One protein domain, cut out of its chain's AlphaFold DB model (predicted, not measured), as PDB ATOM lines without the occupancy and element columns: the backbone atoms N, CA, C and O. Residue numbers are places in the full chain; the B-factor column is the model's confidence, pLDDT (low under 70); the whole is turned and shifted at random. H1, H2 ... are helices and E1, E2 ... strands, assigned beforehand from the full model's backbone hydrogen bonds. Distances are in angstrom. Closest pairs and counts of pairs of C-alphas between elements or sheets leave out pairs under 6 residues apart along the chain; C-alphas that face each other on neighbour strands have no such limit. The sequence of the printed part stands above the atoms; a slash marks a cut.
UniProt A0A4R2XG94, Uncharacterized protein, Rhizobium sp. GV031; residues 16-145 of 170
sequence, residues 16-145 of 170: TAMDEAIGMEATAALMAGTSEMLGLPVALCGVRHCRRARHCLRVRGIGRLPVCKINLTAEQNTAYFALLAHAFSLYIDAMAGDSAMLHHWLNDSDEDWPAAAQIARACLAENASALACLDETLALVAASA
ATOM      1  N   THR A  16     106.629 109.483 153.593       71.69
ATOM      2  CA  THR A  16     107.233 109.597 154.921       71.69
ATOM      3  C   THR A  16     106.967 110.943 155.597       71.69
ATOM      4  O   THR A  16     106.697 110.962 156.789       71.69
ATOM      5  N   ALA A  17     106.978 112.059 154.864       79.75
ATOM      6  CA  ALA A  17     106.674 113.378 155.422       79.75
ATOM      7  C   ALA A  17     105.187 113.529 155.777       79.75
ATOM      8  O   ALA A  17     104.852 114.185 156.759       79.75
ATOM      9  N   MET A  18     104.288 112.898 155.013       81.69
ATOM     10  CA  MET A  18     102.866 112.851 155.371       81.69
ATOM     11  C   MET A  18     102.656 112.020 156.640       81.69
ATOM     12  O   MET A  18     101.988 112.470 157.568       81.69
ATOM     13  N   ASP A  19     103.287 110.845 156.709       81.62
ATOM     14  CA  ASP A  19     103.228 109.973 157.884       81.62
ATOM     15  C   ASP A  19     103.772 110.658 159.145       81.62
ATOM     16  O   ASP A  19     103.198 110.493 160.219       81.62
ATOM     17  N   GLU A  20     104.834 111.458 159.023       85.38
ATOM     18  CA  GLU A  20     105.372 112.273 160.120       85.38
ATOM     19  C   GLU A  20     104.418 113.397 160.548       85.38
ATOM     20  O   GLU A  20     104.337 113.707 161.736       85.38
ATOM     21  N   ALA A  21     103.684 113.997 159.607       86.50
ATOM     22  CA  ALA A  21     102.816 115.139 159.880       86.50
ATOM     23  C   ALA A  21     101.468 114.751 160.508       86.50
ATOM     24  O   ALA A  21     101.012 115.417 161.437       86.50
ATOM     25  N   ILE A  22     100.812 113.703 159.997       86.12
ATOM     26  CA  ILE A  22      99.433 113.344 160.390       86.12
ATOM     27  C   ILE A  22      99.291 111.906 160.903       86.12
ATOM     28  O   ILE A  22      98.210 111.510 161.340       86.12
ATOM     29  N   GLY A  23     100.371 111.126 160.876       85.00
ATOM     30  CA  GLY A  23     100.369 109.719 161.252       85.00
ATOM     31  C   GLY A  23      99.948 108.786 160.115       85.00
ATOM     32  O   GLY A  23      99.105 109.104 159.275       85.00
ATOM     33  N   MET A  24     100.498 107.569 160.139       78.31
ATOM     34  CA  MET A  24     100.307 106.558 159.089       78.31
ATOM     35  C   MET A  24      98.838 106.208 158.803       78.31
ATOM     36  O   MET A  24      98.485 105.874 157.673       78.31
ATOM     37  N   GLU A  25      97.974 106.227 159.821       81.12
ATOM     38  CA  GLU A  25      96.563 105.870 159.652       81.12
ATOM     39  C   GLU A  25      95.788 106.943 158.879       81.12
ATOM     40  O   GLU A  25      95.057 106.608 157.942       81.12
ATOM     41  N   ALA A  26      95.993 108.218 159.215       83.94
ATOM     42  CA  ALA A  26      95.370 109.334 158.513       83.94
ATOM     43  C   ALA A  26      95.905 109.450 157.079       83.94
ATOM     44  O   ALA A  26      95.116 109.594 156.144       83.94
ATOM     45  N   THR A  27      97.217 109.265 156.876       84.38
ATOM     46  CA  THR A  27      97.803 109.179 155.531       84.38
ATOM     47  C   THR A  27      97.135 108.077 154.711       84.38
ATOM     48  O   THR A  27      96.680 108.315 153.592       84.38
ATOM     49  N   ALA A  28      97.013 106.866 155.267       80.44
ATOM     50  CA  ALA A  28      96.379 105.750 154.574       80.44
ATOM     51  C   ALA A  28      94.897 106.017 154.255       80.44
ATOM     52  O   ALA A  28      94.417 105.586 153.204       80.44
ATOM     53  N   ALA A  29      94.176 106.723 155.131       82.88
ATOM     54  CA  ALA A  29      92.787 107.115 154.906       82.88
ATOM     55  C   ALA A  29      92.650 108.138 153.766       82.88
ATOM     56  O   ALA A  29      91.810 107.941 152.886       82.88
ATOM     57  N   LEU A  30      93.515 109.155 153.716       86.62
ATOM     58  CA  LEU A  30      93.535 110.128 152.620       86.62
ATOM     59  C   LEU A  30      93.829 109.446 151.283       86.62
ATOM     60  O   LEU A  30      93.071 109.600 150.332       86.62
ATOM     61  N   MET A  31      94.856 108.595 151.229       83.06
ATOM     62  CA  MET A  31      95.190 107.837 150.018       83.06
ATOM     63  C   MET A  31      94.044 106.944 149.530       83.06
ATOM     64  O   MET A  31      93.821 106.786 148.324       83.06
ATOM     65  N   ALA A  32      93.323 106.332 150.471       77.50
ATOM     66  CA  ALA A  32      92.148 105.525 150.182       77.50
ATOM     67  C   ALA A  32      91.042 106.367 149.541       77.50
ATOM     68  O   ALA A  32      90.516 105.975 148.501       77.50
ATOM     69  N   GLY A  33      90.726 107.517 150.143       81.38
ATOM     70  CA  GLY A  33      89.706 108.440 149.652       81.38
ATOM     71  C   GLY A  33      90.057 109.028 148.288       81.38
ATOM     72  O   GLY A  33      89.211 109.042 147.402       81.38
ATOM     73  N   THR A  34      91.315 109.414 148.065       85.50
ATOM     74  CA  THR A  34      91.790 109.886 146.754       85.50
ATOM     75  C   THR A  34      91.644 108.811 145.680       85.50
ATOM     76  O   THR A  34      91.163 109.087 144.582       85.50
ATOM     77  N   SER A  35      92.020 107.569 146.000       78.62
ATOM     78  CA  SER A  35      91.877 106.442 145.071       78.62
ATOM     79  C   SER A  35      90.410 106.185 144.705       78.62
ATOM     80  O   SER A  35      90.112 105.863 143.557       78.62
ATOM     81  N   GLU A  36      89.508 106.319 145.682       77.88
ATOM     82  CA  GLU A  36      88.063 106.154 145.502       77.88
ATOM     83  C   GLU A  36      87.466 107.263 144.633       77.88
ATOM     84  O   GLU A  36      86.744 106.977 143.680       77.88
ATOM     85  N   MET A  37      87.820 108.514 144.927       81.62
ATOM     86  CA  MET A  37      87.295 109.704 144.260       81.62
ATOM     87  C   MET A  37      87.628 109.739 142.766       81.62
ATOM     88  O   MET A  37      86.785 110.090 141.948       81.62
ATOM     89  N   LEU A  38      88.837 109.316 142.391       76.62
ATOM     90  CA  LEU A  38      89.257 109.246 140.987       76.62
ATOM     91  C   LEU A  38      88.691 108.033 140.237       76.62
ATOM     92  O   LEU A  38      89.029 107.823 139.071       76.62
ATOM     93  N   GLY A  39      87.881 107.198 140.896       69.00
ATOM     94  CA  GLY A  39      87.326 105.986 140.302       69.00
ATOM     95  C   GLY A  39      88.408 105.064 139.741       69.00
ATOM     96  O   GLY A  39      88.161 104.360 138.757       69.00
ATOM     97  N   LEU A  40      89.622 105.099 140.318       66.25
ATOM     98  CA  LEU A  40      90.754 104.361 139.775       66.25
ATOM     99  C   LEU A  40      90.377 102.882 139.729       66.25
ATOM    100  O   LEU A  40      89.930 102.339 140.748       66.25
ATOM    101  N   PRO A  41      90.516 102.226 138.558       50.84
ATOM    102  CA  PRO A  41      90.047 100.870 138.384       50.84
ATOM    103  C   PRO A  41      90.673 100.013 139.468       50.84
ATOM    104  O   PRO A  41      91.894  99.990 139.653       50.84
ATOM    105  N   VAL A  42      89.800  99.322 140.196       51.47
ATOM    106  CA  VAL A  42      90.141  98.447 141.309       51.47
ATOM    107  C   VAL A  42      90.781  97.172 140.757       51.47
ATOM    108  O   VAL A  42      90.255  96.065 140.832       51.47
ATOM    109  N   ALA A  43      91.922  97.337 140.098       49.44
ATOM    110  CA  ALA A  43      92.711  96.259 139.563       49.44
ATOM    111  C   ALA A  43      93.508  95.685 140.729       49.44
ATOM    112  O   ALA A  43      94.457  96.303 141.220       49.44
ATOM    113  N   LEU A  44      93.121  94.483 141.165       51.31
ATOM    114  CA  LEU A  44      93.926  93.676 142.075       51.31
ATOM    115  C   LEU A  44      95.379  93.721 141.592       51.31
ATOM    116  O   LEU A  44      95.677  93.249 140.496       51.31
ATOM    117  N   CYS A  45      96.278  94.289 142.404       58.53
ATOM    118  CA  CYS A  45      97.699  94.373 142.074       58.53
ATOM    119  C   CYS A  45      98.187  93.006 141.585       58.53
ATOM    120  O   CYS A  45      98.191  92.065 142.373       58.53
ATOM    121  N   GLY A  46      98.581  92.870 140.314       53.31
ATOM    122  CA  GLY A  46      99.014  91.586 139.742       53.31
ATOM    123  C   GLY A  46     100.273  91.019 140.412       53.31
ATOM    124  O   GLY A  46     100.512  89.811 140.390       53.31
ATOM    125  N   VAL A  47     101.041  91.875 141.091       62.28
ATOM    126  CA  VAL A  47     102.311  91.531 141.731       62.28
ATOM    127  C   VAL A  47     102.071  90.867 143.089       62.28
ATOM    128  O   VAL A  47     101.760  91.502 144.099       62.28
ATOM    129  N   ARG A  48     102.268  89.544 143.137       60.50
ATOM    130  CA  ARG A  48     102.067  88.715 144.341       60.50
ATOM    131  C   ARG A  48     102.878  89.197 145.553       60.50
ATOM    132  O   ARG A  48     102.388  89.093 146.678       60.50
ATOM    133  N   HIS A  49     104.089  89.713 145.332       63.19
ATOM    134  CA  HIS A  49     104.960  90.223 146.391       63.19
ATOM    135  C   HIS A  49     104.390  91.494 147.047       63.19
ATOM    136  O   HIS A  49     104.230  91.518 148.265       63.19
ATOM    137  N   CYS A  50     103.954  92.482 146.257       62.53
ATOM    138  CA  CYS A  50     103.329  93.712 146.764       62.53
ATOM    139  C   CYS A  50     102.051  93.432 147.568       62.53
ATOM    140  O   CYS A  50     101.835  94.039 148.619       62.53
ATOM    141  N   ARG A  51     101.227  92.466 147.126       62.56
ATOM    142  CA  ARG A  51     100.037  92.029 147.880       62.56
ATOM    143  C   ARG A  51     100.400  91.420 149.239       62.56
ATOM    144  O   ARG A  51      99.754  91.733 150.234       62.56
ATOM    145  N   ARG A  52     101.434  90.568 149.297       61.84
ATOM    146  CA  ARG A  52     101.914  89.955 150.555       61.84
ATOM    147  C   ARG A  52     102.489  90.986 151.522       61.84
ATOM    148  O   ARG A  52     102.215  90.898 152.713       61.84
ATOM    149  N   ALA A  53     103.224  91.965 151.004       61.31
ATOM    150  CA  ALA A  53     103.809  93.046 151.789       61.31
ATOM    151  C   ALA A  53     102.799  94.145 152.180       61.31
ATOM    152  O   ALA A  53     103.143  95.054 152.925       61.31
ATOM    153  N   ARG A  54     101.539  94.058 151.716       57.06
ATOM    154  CA  ARG A  54     100.463  95.032 151.991       57.06
ATOM    155  C   ARG A  54     100.790  96.465 151.544       57.06
ATOM    156  O   ARG A  54     100.218  97.405 152.078       57.06
ATOM    157  N   HIS A  55     101.636  96.625 150.526       59.41
ATOM    158  CA  HIS A  55     102.013  97.932 149.967       59.41
ATOM    159  C   HIS A  55     100.964  98.542 149.024       59.41
ATOM    160  O   HIS A  55     101.172  99.624 148.488       59.41
ATOM    161  N   CYS A  56      99.862  97.840 148.753       62.94
ATOM    162  CA  CYS A  56      98.796  98.375 147.910       62.94
ATOM    163  C   CYS A  56      97.943  99.365 148.709       62.94
ATOM    164  O   CYS A  56      97.597  99.081 149.859       62.94
ATOM    165  N   LEU A  57      97.554 100.467 148.071       59.44
ATOM    166  CA  LEU A  57      96.593 101.421 148.624       59.44
ATOM    167  C   LEU A  57      95.261 100.702 148.813       59.44
ATOM    168  O   LEU A  57      94.897  99.886 147.971       59.44
ATOM    169  N   ARG A  58      94.552 100.922 149.919       57.22
ATOM    170  CA  ARG A  58      93.289 100.219 150.198       57.22
ATOM    171  C   ARG A  58      92.138 101.200 150.174       57.22
ATOM    172  O   ARG A  58      92.072 102.042 151.053       57.22
ATOM    173  N   VAL A  59      91.207 101.034 149.246       54.53
ATOM    174  CA  VAL A  59      89.991 101.855 149.162       54.53
ATOM    175  C   VAL A  59      89.005 101.423 150.252       54.53
ATOM    176  O   VAL A  59      88.612 100.255 150.286       54.53
ATOM    177  N   ARG A  60      88.616 102.318 151.172       50.28
ATOM    178  CA  ARG A  60      87.717 101.965 152.292       50.28
ATOM    179  C   ARG A  60      86.271 101.740 151.829       50.28
ATOM    180  O   ARG A  60      85.667 100.799 152.342       50.28
ATOM    181  N   GLY A  61      85.746 102.503 150.865       46.34
ATOM    182  CA  GLY A  61      84.333 102.431 150.467       46.34
ATOM    183  C   GLY A  61      83.928 101.187 149.673       46.34
ATOM    184  O   GLY A  61      82.766 100.791 149.704       46.34
ATOM    185  N   ILE A  62      84.880 100.480 149.052       43.72
ATOM    186  CA  ILE A  62      84.619  99.237 148.307       43.72
ATOM    187  C   ILE A  62      85.420  98.085 148.922       43.72
ATOM    188  O   ILE A  62      86.386  97.588 148.350       43.72
ATOM    189  N   GLY A  63      85.062  97.673 150.140       49.31
ATOM    190  CA  GLY A  63      85.540  96.410 150.718       49.31
ATOM    191  C   GLY A  63      87.059  96.292 150.924       49.31
ATOM    192  O   GLY A  63      87.581  95.177 150.911       49.31
ATOM    193  N   ARG A  64      87.783  97.406 151.132       54.38
ATOM    194  CA  ARG A  64      89.253  97.434 151.313       54.38
ATOM    195  C   ARG A  64      90.031  96.901 150.107       54.38
ATOM    196  O   ARG A  64      91.099  96.301 150.279       54.38
ATOM    197  N   LEU A  65      89.508  97.088 148.899       51.28
ATOM    198  CA  LEU A  65      90.155  96.560 147.708       51.28
ATOM    199  C   LEU A  65      91.491  97.278 147.411       51.28
ATOM    200  O   LEU A  65      91.601  98.493 147.602       51.28
ATOM    201  N   PRO A  66      92.529  96.529 146.987       56.03
ATOM    202  CA  PRO A  66      93.855  97.078 146.743       56.03
ATOM    203  C   PRO A  66      93.939  97.797 145.388       56.03
ATOM    204  O   PRO A  66      93.694  97.178 144.355       56.03
ATOM    205  N   VAL A  67      94.394  99.050 145.385       60.75
ATOM    206  CA  VAL A  67      94.789  99.818 144.196       60.75
ATOM    207  C   VAL A  67      96.315  99.802 144.082       60.75
ATOM    208  O   VAL A  67      97.046 100.032 145.052       60.75
ATOM    209  N   CYS A  68      96.818  99.466 142.892       67.44
ATOM    210  CA  CYS A  68      98.251  99.399 142.624       67.44
ATOM    211  C   CYS A  68      98.741 100.678 141.943       67.44
ATOM    212  O   CYS A  68      98.516 100.858 140.751       67.44
ATOM    213  N   LYS A  69      99.493 101.505 142.679       66.12
ATOM    214  CA  LYS A  69     100.129 102.728 142.159       66.12
ATOM    215  C   LYS A  69     100.990 102.480 140.909       66.12
ATOM    216  O   LYS A  69     101.005 103.297 140.003       66.12
ATOM    217  N   ILE A  70     101.676 101.335 140.840       66.44
ATOM    218  CA  ILE A  70     102.569 100.972 139.720       66.44
ATOM    219  C   ILE A  70     101.804 100.810 138.397       66.44
ATOM    220  O   ILE A  70     102.386 100.964 137.331       66.44
ATOM    221  N   ASN A  71     100.507 100.508 138.460       66.31
ATOM    222  CA  ASN A  71      99.683 100.303 137.273       66.31
ATOM    223  C   ASN A  71      98.976 101.583 136.804       66.31
ATOM    224  O   ASN A  71      98.217 101.515 135.838       66.31
ATOM    225  N   LEU A  72      99.180 102.716 137.482       71.81
ATOM    226  CA  LEU A  72      98.644 103.996 137.033       71.81
ATOM    227  C   LEU A  72      99.423 104.481 135.812       71.81
ATOM    228  O   LEU A  72     100.651 104.375 135.763       71.81
ATOM    229  N   THR A  73      98.716 105.041 134.833       75.50
ATOM    230  CA  THR A  73      99.372 105.816 133.774       75.50
ATOM    231  C   THR A  73     100.047 107.049 134.382       75.50
ATOM    232  O   THR A  73      99.719 107.462 135.496       75.50
ATOM    233  N   ALA A  74     100.985 107.665 133.659       76.00
ATOM    234  CA  ALA A  74     101.639 108.889 134.128       76.00
ATOM    235  C   ALA A  74     100.615 109.990 134.466       76.00
ATOM    236  O   ALA A  74     100.697 110.596 135.527       76.00
ATOM    237  N   GLU A  75      99.605 110.165 133.613       72.50
ATOM    238  CA  GLU A  75      98.517 111.129 133.803       72.50
ATOM    239  C   GLU A  75      97.667 110.819 135.044       72.50
ATOM    240  O   GLU A  75      97.450 111.693 135.880       72.50
ATOM    241  N   GLN A  76      97.264 109.557 135.232       73.94
ATOM    242  CA  GLN A  76      96.524 109.126 136.425       73.94
ATOM    243  C   GLN A  76      97.338 109.313 137.704       73.94
ATOM    244  O   GLN A  76      96.794 109.670 138.744       73.94
ATOM    245  N   ASN A  77      98.644 109.061 137.637       79.50
ATOM    246  CA  ASN A  77      99.543 109.244 138.763       79.50
ATOM    247  C   ASN A  77      99.684 110.732 139.124       79.50
ATOM    248  O   ASN A  77      99.641 111.070 140.304       79.50
ATOM    249  N   THR A  78      99.787 111.620 138.133       81.12
ATOM    250  CA  THR A  78      99.796 113.073 138.355       81.12
ATOM    251  C   THR A  78      98.485 113.553 138.977       81.12
ATOM    252  O   THR A  78      98.526 114.209 140.015       81.12
ATOM    253  N   ALA A  79      97.335 113.168 138.414       81.00
ATOM    254  CA  ALA A  79      96.022 113.537 138.949       81.00
ATOM    255  C   ALA A  79      95.817 113.021 140.385       81.00
ATOM    256  O   ALA A  79      95.323 113.736 141.253       81.00
ATOM    257  N   TYR A  80      96.270 111.795 140.663       83.81
ATOM    258  CA  TYR A  80      96.248 111.226 142.006       83.81
ATOM    259  C   TYR A  80      97.035 112.075 143.010       83.81
ATOM    260  O   TYR A  80      96.520 112.375 144.086       83.81
ATOM    261  N   PHE A  81      98.265 112.476 142.680       84.38
ATOM    262  CA  PHE A  81      99.077 113.273 143.601       84.38
ATOM    263  C   PHE A  81      98.599 114.708 143.750       84.38
ATOM    264  O   PHE A  81      98.676 115.227 144.860       84.38
ATOM    265  N   ALA A  82      98.064 115.312 142.686       85.25
ATOM    266  CA  ALA A  82      97.403 116.611 142.764       85.25
ATOM    267  C   ALA A  82      96.297 116.571 143.822       85.25
ATOM    268  O   ALA A  82      96.353 117.261 144.840       85.25
ATOM    269  N   LEU A  83      95.345 115.655 143.637       86.88
ATOM    270  CA  LEU A  83      94.179 115.551 144.499       86.88
ATOM    271  C   LEU A  83      94.545 115.141 145.934       86.88
ATOM    272  O   LEU A  83      93.967 115.658 146.890       86.88
ATOM    273  N   LEU A  84      95.517 114.236 146.106       88.06
ATOM    274  CA  LEU A  84      96.023 113.857 147.427       88.06
ATOM    275  C   LEU A  84      96.668 115.045 148.150       88.06
ATOM    276  O   LEU A  84      96.419 115.222 149.340       88.06
ATOM    277  N   ALA A  85      97.472 115.853 147.455       88.50
ATOM    278  CA  ALA A  85      98.119 117.024 148.039       88.50
ATOM    279  C   ALA A  85      97.085 118.067 148.484       88.50
ATOM    280  O   ALA A  85      97.170 118.560 149.606       88.50
ATOM    281  N   HIS A  86      96.064 118.337 147.666       89.19
ATOM    282  CA  HIS A  86      94.966 119.231 148.046       89.19
ATOM    283  C   HIS A  86      94.200 118.713 149.270       89.19
ATOM    284  O   HIS A  86      93.988 119.456 150.228       89.19
ATOM    285  N   ALA A  87      93.830 117.428 149.281       91.88
ATOM    286  CA  ALA A  87      93.118 116.826 150.409       91.88
ATOM    287  C   ALA A  87      93.955 116.846 151.699       91.88
ATOM    288  O   ALA A  87      93.425 117.093 152.781       91.88
ATOM    289  N   PHE A  88      95.266 116.622 151.585       92.12
ATOM    290  CA  PHE A  88      96.205 116.696 152.698       92.12
ATOM    291  C   PHE A  88      96.326 118.110 153.276       92.12
ATOM    292  O   PHE A  88      96.246 118.261 154.494       92.12
ATOM    293  N   SER A  89      96.456 119.136 152.429       90.94
ATOM    294  CA  SER A  89      96.506 120.532 152.881       90.94
ATOM    295  C   SER A  89      95.235 120.919 153.642       90.94
ATOM    296  O   SER A  89      95.323 121.385 154.774       90.94
ATOM    297  N   LEU A  90      94.051 120.615 153.088       92.88
ATOM    298  CA  LEU A  90      92.779 120.874 153.778       92.88
ATOM    299  C   LEU A  90      92.679 120.125 155.108       92.88
ATOM    300  O   LEU A  90      92.184 120.675 156.089       92.88
ATOM    301  N   TYR A  91      93.143 118.875 155.156       94.12
ATOM    302  CA  TYR A  91      93.146 118.091 156.385       94.12
ATOM    303  C   TYR A  91      94.016 118.744 157.467       94.12
ATOM    304  O   TYR A  91      93.555 118.900 158.596       94.12
ATOM    305  N   ILE A  92      95.252 119.140 157.142       94.12
ATOM    306  CA  ILE A  92      96.163 119.769 158.109       94.12
ATOM    307  C   ILE A  92      95.608 121.101 158.597       94.12
ATOM    308  O   ILE A  92      95.556 121.323 159.807       94.12
ATOM    309  N   ASP A  93      95.171 121.961 157.683       93.50
ATOM    310  CA  ASP A  93      94.708 123.298 158.047       93.50
ATOM    311  C   ASP A  93      93.420 123.220 158.885       93.50
ATOM    312  O   ASP A  93      93.282 123.929 159.882       93.50
ATOM    313  N   ALA A  94      92.524 122.272 158.584       94.38
ATOM    314  CA  ALA A  94      91.351 121.993 159.412       94.38
ATOM    315  C   ALA A  94      91.719 121.434 160.794       94.38
ATOM    316  O   ALA A  94      91.140 121.849 161.798       94.38
ATOM    317  N   MET A  95      92.698 120.526 160.876       93.44
ATOM    318  CA  MET A  95      93.207 120.010 162.154       93.44
ATOM    319  C   MET A  95      93.862 121.103 163.004       93.44
ATOM    320  O   MET A  95      93.775 121.051 164.231       93.44
ATOM    321  N   ALA A  96      94.489 122.094 162.367       92.69
ATOM    322  CA  ALA A  96      95.058 123.268 163.022       92.69
ATOM    323  C   ALA A  96      94.006 124.334 163.384       92.69
ATOM    324  O   ALA A  96      94.296 125.225 164.184       92.69
ATOM    325  N   GLY A  97      92.795 124.250 162.823       91.38
ATOM    326  CA  GLY A  97      91.754 125.265 162.971       91.38
ATOM    327  C   GLY A  97      92.035 126.554 162.188       91.38
ATOM    328  O   GLY A  97      91.506 127.607 162.545       91.38
ATOM    329  N   ASP A  98      92.876 126.501 161.150       91.06
ATOM    330  CA  ASP A  98      93.255 127.663 160.341       91.06
ATOM    331  C   ASP A  98      92.222 127.925 159.233       91.06
ATOM    332  O   ASP A  98      92.406 127.607 158.054       91.06
ATOM    333  N   SER A  99      91.097 128.525 159.625       86.12
ATOM    334  CA  SER A  99      90.014 128.876 158.698       86.12
ATOM    335  C   SER A  99      90.435 129.893 157.632       86.12
ATOM    336  O   SER A  99      89.869 129.901 156.539       86.12
ATOM    337  N   ALA A 100      91.446 130.728 157.900       85.81
ATOM    338  CA  ALA A 100      91.946 131.698 156.932       85.81
ATOM    339  C   ALA A 100      92.697 131.006 155.790       85.81
ATOM    340  O   ALA A 100      92.493 131.349 154.622       85.81
ATOM    341  N   MET A 101      93.528 130.016 156.120       85.94
ATOM    342  CA  MET A 101      94.243 129.225 155.125       85.94
ATOM    343  C   MET A 101      93.286 128.334 154.323       85.94
ATOM    344  O   MET A 101      93.328 128.345 153.093       85.94
ATOM    345  N   LEU A 102      92.336 127.667 154.987       86.44
ATOM    346  CA  LEU A 102      91.271 126.918 154.309       86.44
ATOM    347  C   LEU A 102      90.485 127.796 153.325       86.44
ATOM    348  O   LEU A 102      90.248 127.398 152.186       86.44
ATOM    349  N   HIS A 103      90.107 129.007 153.739       85.69
ATOM    350  CA  HIS A 103      89.384 129.947 152.887       85.69
ATOM    351  C   HIS A 103      90.238 130.417 151.702       85.69
ATOM    352  O   HIS A 103      89.703 130.643 150.617       85.69
ATOM    353  N   HIS A 104      91.555 130.568 151.886       85.44
ATOM    354  CA  HIS A 104      92.470 130.890 150.795       85.44
ATOM    355  C   HIS A 104      92.502 129.774 149.749       85.44
ATOM    356  O   HIS A 104      92.276 130.062 148.576       85.44
ATOM    357  N   TRP A 105      92.705 128.526 150.176       82.31
ATOM    358  CA  TRP A 105      92.740 127.373 149.278       82.31
ATOM    359  C   TRP A 105      91.434 127.197 148.506       82.31
ATOM    360  O   TRP A 105      91.440 127.067 147.288       82.31
ATOM    361  N   LEU A 106      90.304 127.241 149.211       82.44
ATOM    362  CA  LEU A 106      88.996 126.938 148.634       82.44
ATOM    363  C   LEU A 106      88.461 128.029 147.694       82.44
ATOM    364  O   LEU A 106      87.610 127.732 146.860       82.44
ATOM    365  N   ASN A 107      88.937 129.275 147.798       81.00
ATOM    366  CA  ASN A 107      88.535 130.346 146.878       81.00
ATOM    367  C   ASN A 107      89.378 130.426 145.604       81.00
ATOM    368  O   ASN A 107      88.917 131.013 144.624       81.00
ATOM    369  N   ASP A 108      90.581 129.844 145.583       75.94
ATOM    370  CA  ASP A 108      91.503 129.975 144.443       75.94
ATOM    371  C   ASP A 108      91.085 129.147 143.204       75.94
ATOM    372  O   ASP A 108      91.796 129.098 142.211       75.94
ATOM    373  N   SER A 109      89.877 128.563 143.215       55.50
ATOM    374  CA  SER A 109      89.159 128.025 142.043       55.50
ATOM    375  C   SER A 109      89.923 127.011 141.175       55.50
ATOM    376  O   SER A 109      89.776 127.031 139.953       55.50
ATOM    377  N   ASP A 110      90.655 126.067 141.774       63.81
ATOM    378  CA  ASP A 110      90.914 124.795 141.080       63.81
ATOM    379  C   ASP A 110      89.657 123.909 141.089       63.81
ATOM    380  O   ASP A 110      88.971 123.767 142.108       63.81
ATOM    381  N   GLU A 111      89.376 123.274 139.947       70.19
ATOM    382  CA  GLU A 111      88.243 122.352 139.752       70.19
ATOM    383  C   GLU A 111      88.276 121.147 140.716       70.19
ATOM    384  O   GLU A 111      87.237 120.544 140.993       70.19
ATOM    385  N   ASP A 112      89.445 120.837 141.284       74.44
ATOM    386  CA  ASP A 112      89.683 119.672 142.141       74.44
ATOM    387  C   ASP A 112      89.335 119.896 143.627       74.44
ATOM    388  O   ASP A 112      89.178 118.931 144.387       74.44
ATOM    389  N   TRP A 113      89.168 121.147 144.077       81.94
ATOM    390  CA  TRP A 113      88.936 121.458 145.495       81.94
ATOM    391  C   TRP A 113      87.659 120.841 146.093       81.94
ATOM    392  O   TRP A 113      87.728 120.362 147.228       81.94
ATOM    393  N   PRO A 114      86.508 120.767 145.391       85.00
ATOM    394  CA  PRO A 114      85.323 120.092 145.919       85.00
ATOM    395  C   PRO A 114      85.559 118.601 146.195       85.00
ATOM    396  O   PRO A 114      85.074 118.067 147.195       85.00
ATOM    397  N   ALA A 115      86.323 117.930 145.330       85.31
ATOM    398  CA  ALA A 115      86.687 116.527 145.494       85.31
ATOM    399  C   ALA A 115      87.674 116.348 146.661       85.31
ATOM    400  O   ALA A 115      87.471 115.487 147.522       85.31
ATOM    401  N   ALA A 116      88.689 117.213 146.750       90.31
ATOM    402  CA  ALA A 116      89.646 117.236 147.855       90.31
ATOM    403  C   ALA A 116      88.962 117.471 149.213       90.31
ATOM    404  O   ALA A 116      89.245 116.770 150.186       90.31
ATOM    405  N   ALA A 117      88.015 118.411 149.268       91.88
ATOM    406  CA  ALA A 117      87.254 118.730 150.469       91.88
ATOM    407  C   ALA A 117      86.409 117.544 150.945       91.88
ATOM    408  O   ALA A 117      86.366 117.274 152.143       91.88
ATOM    409  N   GLN A 118      85.788 116.786 150.035       91.50
ATOM    410  CA  GLN A 118      85.053 115.570 150.399       91.50
ATOM    411  C   GLN A 118      85.969 114.491 150.993       91.50
ATOM    412  O   GLN A 118      85.606 113.868 151.993       91.50
ATOM    413  N   ILE A 119      87.164 114.300 150.424       91.19
ATOM    414  CA  ILE A 119      88.161 113.356 150.952       91.19
ATOM    415  C   ILE A 119      88.596 113.774 152.363       91.19
ATOM    416  O   ILE A 119      88.559 112.954 153.285       91.19
ATOM    417  N   ALA A 120      88.964 115.047 152.548       93.56
ATOM    418  CA  ALA A 120      89.368 115.586 153.844       93.56
ATOM    419  C   ALA A 120      88.237 115.453 154.877       93.56
ATOM    420  O   ALA A 120      88.458 114.923 155.964       93.56
ATOM    421  N   ARG A 121      87.004 115.823 154.511       94.25
ATOM    422  CA  ARG A 121      85.812 115.712 155.365       94.25
ATOM    423  C   ARG A 121      85.579 114.285 155.860       94.25
ATOM    424  O   ARG A 121      85.332 114.084 157.046       94.25
ATOM    425  N   ALA A 122      85.698 113.290 154.978       90.88
ATOM    426  CA  ALA A 122      85.554 111.883 155.350       90.88
ATOM    427  C   ALA A 122      86.649 111.421 156.327       90.88
ATOM    428  O   ALA A 122      86.375 110.636 157.234       90.88
ATOM    429  N   CYS A 123      87.877 111.922 156.170       90.31
ATOM    430  CA  CYS A 123      88.998 111.585 157.050       90.31
ATOM    431  C   CYS A 123      88.936 112.306 158.406       90.31
ATOM    432  O   CYS A 123      89.458 111.791 159.391       90.31
ATOM    433  N   LEU A 124      88.270 113.460 158.479       93.50
ATOM    434  CA  LEU A 124      88.075 114.239 159.705       93.50
ATOM    435  C   LEU A 124      86.843 113.809 160.515       93.50
ATOM    436  O   LEU A 124      86.583 114.393 161.562       93.50
ATOM    437  N   ALA A 125      86.087 112.798 160.073       89.25
ATOM    438  CA  ALA A 125      84.805 112.415 160.675       89.25
ATOM    439  C   ALA A 125      84.877 112.102 162.183       89.25
ATOM    440  O   ALA A 125      83.898 112.298 162.902       89.25
ATOM    441  N   GLU A 126      86.029 111.637 162.672       90.25
ATOM    442  CA  GLU A 126      86.252 111.333 164.092       90.25
ATOM    443  C   GLU A 126      86.744 112.546 164.907       90.25
ATOM    444  O   GLU A 126      86.765 112.497 166.137       90.25
ATOM    445  N   ASN A 127      87.090 113.664 164.257       93.75
ATOM    446  CA  ASN A 127      87.485 114.916 164.898       93.75
ATOM    447  C   ASN A 127      86.440 116.014 164.644       93.75
ATOM    448  O   ASN A 127      86.524 116.778 163.683       93.75
ATOM    449  N   ALA A 128      85.476 116.127 165.562       94.62
ATOM    450  CA  ALA A 128      84.363 117.073 165.453       94.62
ATOM    451  C   ALA A 128      84.804 118.543 165.309       94.62
ATOM    452  O   ALA A 128      84.158 119.298 164.589       94.62
ATOM    453  N   SER A 129      85.899 118.948 165.966       95.25
ATOM    454  CA  SER A 129      86.410 120.326 165.899       95.25
ATOM    455  C   SER A 129      86.957 120.653 164.513       95.25
ATOM    456  O   SER A 129      86.604 121.674 163.928       95.25
ATOM    457  N   ALA A 130      87.815 119.783 163.981       94.75
ATOM    458  CA  ALA A 130      88.417 119.980 162.668       94.75
ATOM    459  C   ALA A 130      87.368 119.880 161.552       94.75
ATOM    460  O   ALA A 130      87.364 120.683 160.620       94.75
ATOM    461  N   LEU A 131      86.423 118.944 161.684       95.75
ATOM    462  CA  LEU A 131      85.294 118.819 160.770       95.75
ATOM    463  C   LEU A 131      84.430 120.089 160.751       95.75
ATOM    464  O   LEU A 131      84.100 120.577 159.674       95.75
ATOM    465  N   ALA A 132      84.105 120.645 161.923       94.94
ATOM    466  CA  ALA A 132      83.338 121.884 162.022       94.94
ATOM    467  C   ALA A 132      84.072 123.069 161.374       94.94
ATOM    468  O   ALA A 132      83.447 123.842 160.656       94.94
ATOM    469  N   CYS A 133      85.391 123.174 161.567       94.81
ATOM    470  CA  CYS A 133      86.213 124.211 160.938       94.81
ATOM    471  C   CYS A 133      86.166 124.131 159.401       94.81
ATOM    472  O   CYS A 133      85.963 125.146 158.723       94.81
ATOM    473  N   LEU A 134      86.297 122.921 158.845       94.62
ATOM    474  CA  LEU A 134      86.202 122.701 157.403       94.62
ATOM    475  C   LEU A 134      84.794 123.021 156.878       94.62
ATOM    476  O   LEU A 134      84.662 123.740 155.890       94.62
ATOM    477  N   ASP A 135      83.750 122.526 157.543       94.69
ATOM    478  CA  ASP A 135      82.355 122.719 157.133       94.69
ATOM    479  C   ASP A 135      81.928 124.194 157.191       94.69
ATOM    480  O   ASP A 135      81.264 124.680 156.274       94.69
ATOM    481  N   GLU A 136      82.340 124.928 158.229       93.75
ATOM    482  CA  GLU A 136      82.102 126.368 158.341       93.75
ATOM    483  C   GLU A 136      82.786 127.126 157.199       93.75
ATOM    484  O   GLU A 136      82.163 127.960 156.539       93.75
ATOM    485  N   THR A 137      84.043 126.789 156.902       92.00
ATOM    486  CA  THR A 137      84.781 127.445 155.818       92.00
ATOM    487  C   THR A 137      84.162 127.148 154.452       92.00
ATOM    488  O   THR A 137      83.993 128.059 153.640       92.00
ATOM    489  N   LEU A 138      83.749 125.903 154.202       90.88
ATOM    490  CA  LEU A 138      83.025 125.529 152.984       90.88
ATOM    491  C   LEU A 138      81.703 126.300 152.847       90.88
ATOM    492  O   LEU A 138      81.365 126.741 151.748       90.88
ATOM    493  N   ALA A 139      80.972 126.497 153.947       90.44
ATOM    494  CA  ALA A 139      79.740 127.280 153.950       90.44
ATOM    495  C   ALA A 139      79.992 128.761 153.615       90.44
ATOM    496  O   ALA A 139      79.235 129.347 152.838       90.44
ATOM    497  N   LEU A 140      81.070 129.354 154.144       88.94
ATOM    498  CA  LEU A 140      81.480 130.727 153.825       88.94
ATOM    499  C   LEU A 140      81.830 130.889 152.342       88.94
ATOM    500  O   LEU A 140      81.347 131.818 151.693       88.94
ATOM    501  N   VAL A 141      82.606 129.955 151.788       86.56
ATOM    502  CA  VAL A 141      82.973 129.960 150.364       86.56
ATOM    503  C   VAL A 141      81.722 129.829 149.492       86.56
ATOM    504  O   VAL A 141      81.521 130.643 148.591       86.56
ATOM    505  N   ALA A 142      80.823 128.892 149.807       84.62
ATOM    506  CA  ALA A 142      79.567 128.711 149.077       84.62
ATOM    507  C   ALA A 142      78.662 129.958 149.118       84.62
ATOM    508  O   ALA A 142      78.026 130.283 148.118       84.62
ATOM    509  N   ALA A 143      78.622 130.679 150.243       84.56
ATOM    510  CA  ALA A 143      77.865 131.925 150.372       84.56
ATOM    511  C   ALA A 143      78.485 133.093 149.583       84.56
ATOM    512  O   ALA A 143      77.775 134.022 149.196       84.56
ATOM    513  N   SER A 144      79.800 133.055 149.352       77.62
ATOM    514  CA  SER A 144      80.542 134.073 148.599       77.62
ATOM    515  C   SER A 144      80.573 133.830 147.084       77.62
ATOM    516  O   SER A 144      80.935 134.732 146.325       77.62
ATOM    517  N   ALA A 145      80.164 132.640 146.631       68.12
ATOM    518  CA  ALA A 145      80.119 132.306 145.217       68.12
ATOM    519  C   ALA A 145      79.091 133.194 144.480       68.12
ATOM    520  O   ALA A 145      77.942 133.309 144.924       68.12
TER     521      ALA A 145
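AT A GLANCE: This is residues 16 to 145 of the 170 residues of an uncharacterized protein of Rhizobium sp. GV031 (UniProt A0A4R2XG94). A small two-stranded hairpin, E1 and E2, packs through E1 on helix H2, and H2 and H6 both cross the long helix H4. Beyond them H5 and H7 pack on each other at one end of the elongated shape, H3 lies at the opposite end past the hairpin, and H1 makes a corner with the start of H2. The printed part has 130 residues with seven named helices and two named strands, in the order H1 H2 H3 E1 E2 H4 H5 H6 H7; the one sheet, E1 - E2, is antiparallel. The class is mostly helix, and the whole is compact, with a radius of gyration of the C-alphas of 15.3 A and spans of 49 by 27 by 26 A.

HOW THE PARTS SIT: E1, residues 57 to 59, and E2, residues 65 to 67, form an antiparallel hairpin at 135 degrees between directions; N 57 and O 67 at 3.1 A and N 67 and O 57 at 2.8 A are within hydrogen-bond range. The closest C-alphas of E1 and H2, residues 24 to 37, are those of Val 59 and Ala 32, 4.4 A apart. H2, with residues 30 to 35 alone, touches residues 80 to 88 of H4, residues 74 to 96, at a steep tilt of 52 degrees, opposite ways; the closest C-alphas are those of Thr 34 and Leu 84, 5.8 A. H4 is the hub, touching four helices. With residues 83 to 91 alone it touches H6, residues 113 to 123, at a steep tilt of 61 degrees, the same way; the closest C-alphas are those of Ala 87 and Ala 116, 4.3 A. H6 also touches H2, closest at the C-alphas of Ile 119 and Gly 33, 5.3 A. H4, with residues 90 to 94 alone, and H5, residues 99 to 107, form a helical hairpin, closest at the C-alphas of Asp 93 and Leu 102, 6.2 A. H5 touches H7, residues 128 to 144, closest at the C-alphas of His 103 and Thr 137, 6.0 A. H7, with residues 129 to 134 alone, touches residues 90 to 96 of H4, only just about perpendicular at 71 degrees; the C-alphas of Ala 130 and Met 95 are closest, 4.8 A. H1, residues 16 to 22, and H2 touch only at the corner, closest at the C-alphas of Asp 19 and Thr 27, 6.0 A. H3, residues 48 to 52, touches no helix. In each of the seven helices every O i to N i+4 pair is within hydrogen-bond range.

IN THESE COORDINATES: H1 begins at C-alpha 16, (107.233, 109.597, 154.921). H2 is 20.0 A from first to last C-alpha, H4 32.9 A, H6 15.2 A and H7 24.2 A. H4 begins at C-alpha 74, (101.639, 108.889, 134.128), and H7 ends at C-alpha 144, (80.542, 134.073, 148.599).

THE WHOLE: The C-alphas of Arg 48 and Ser 144 are the two farthest apart, 50.4 A. The printed part has no cut, and no link is long. Mean pLDDT of the printed part is 78.4; residues 39 to 71, 109 to 110 and 145 are under 70.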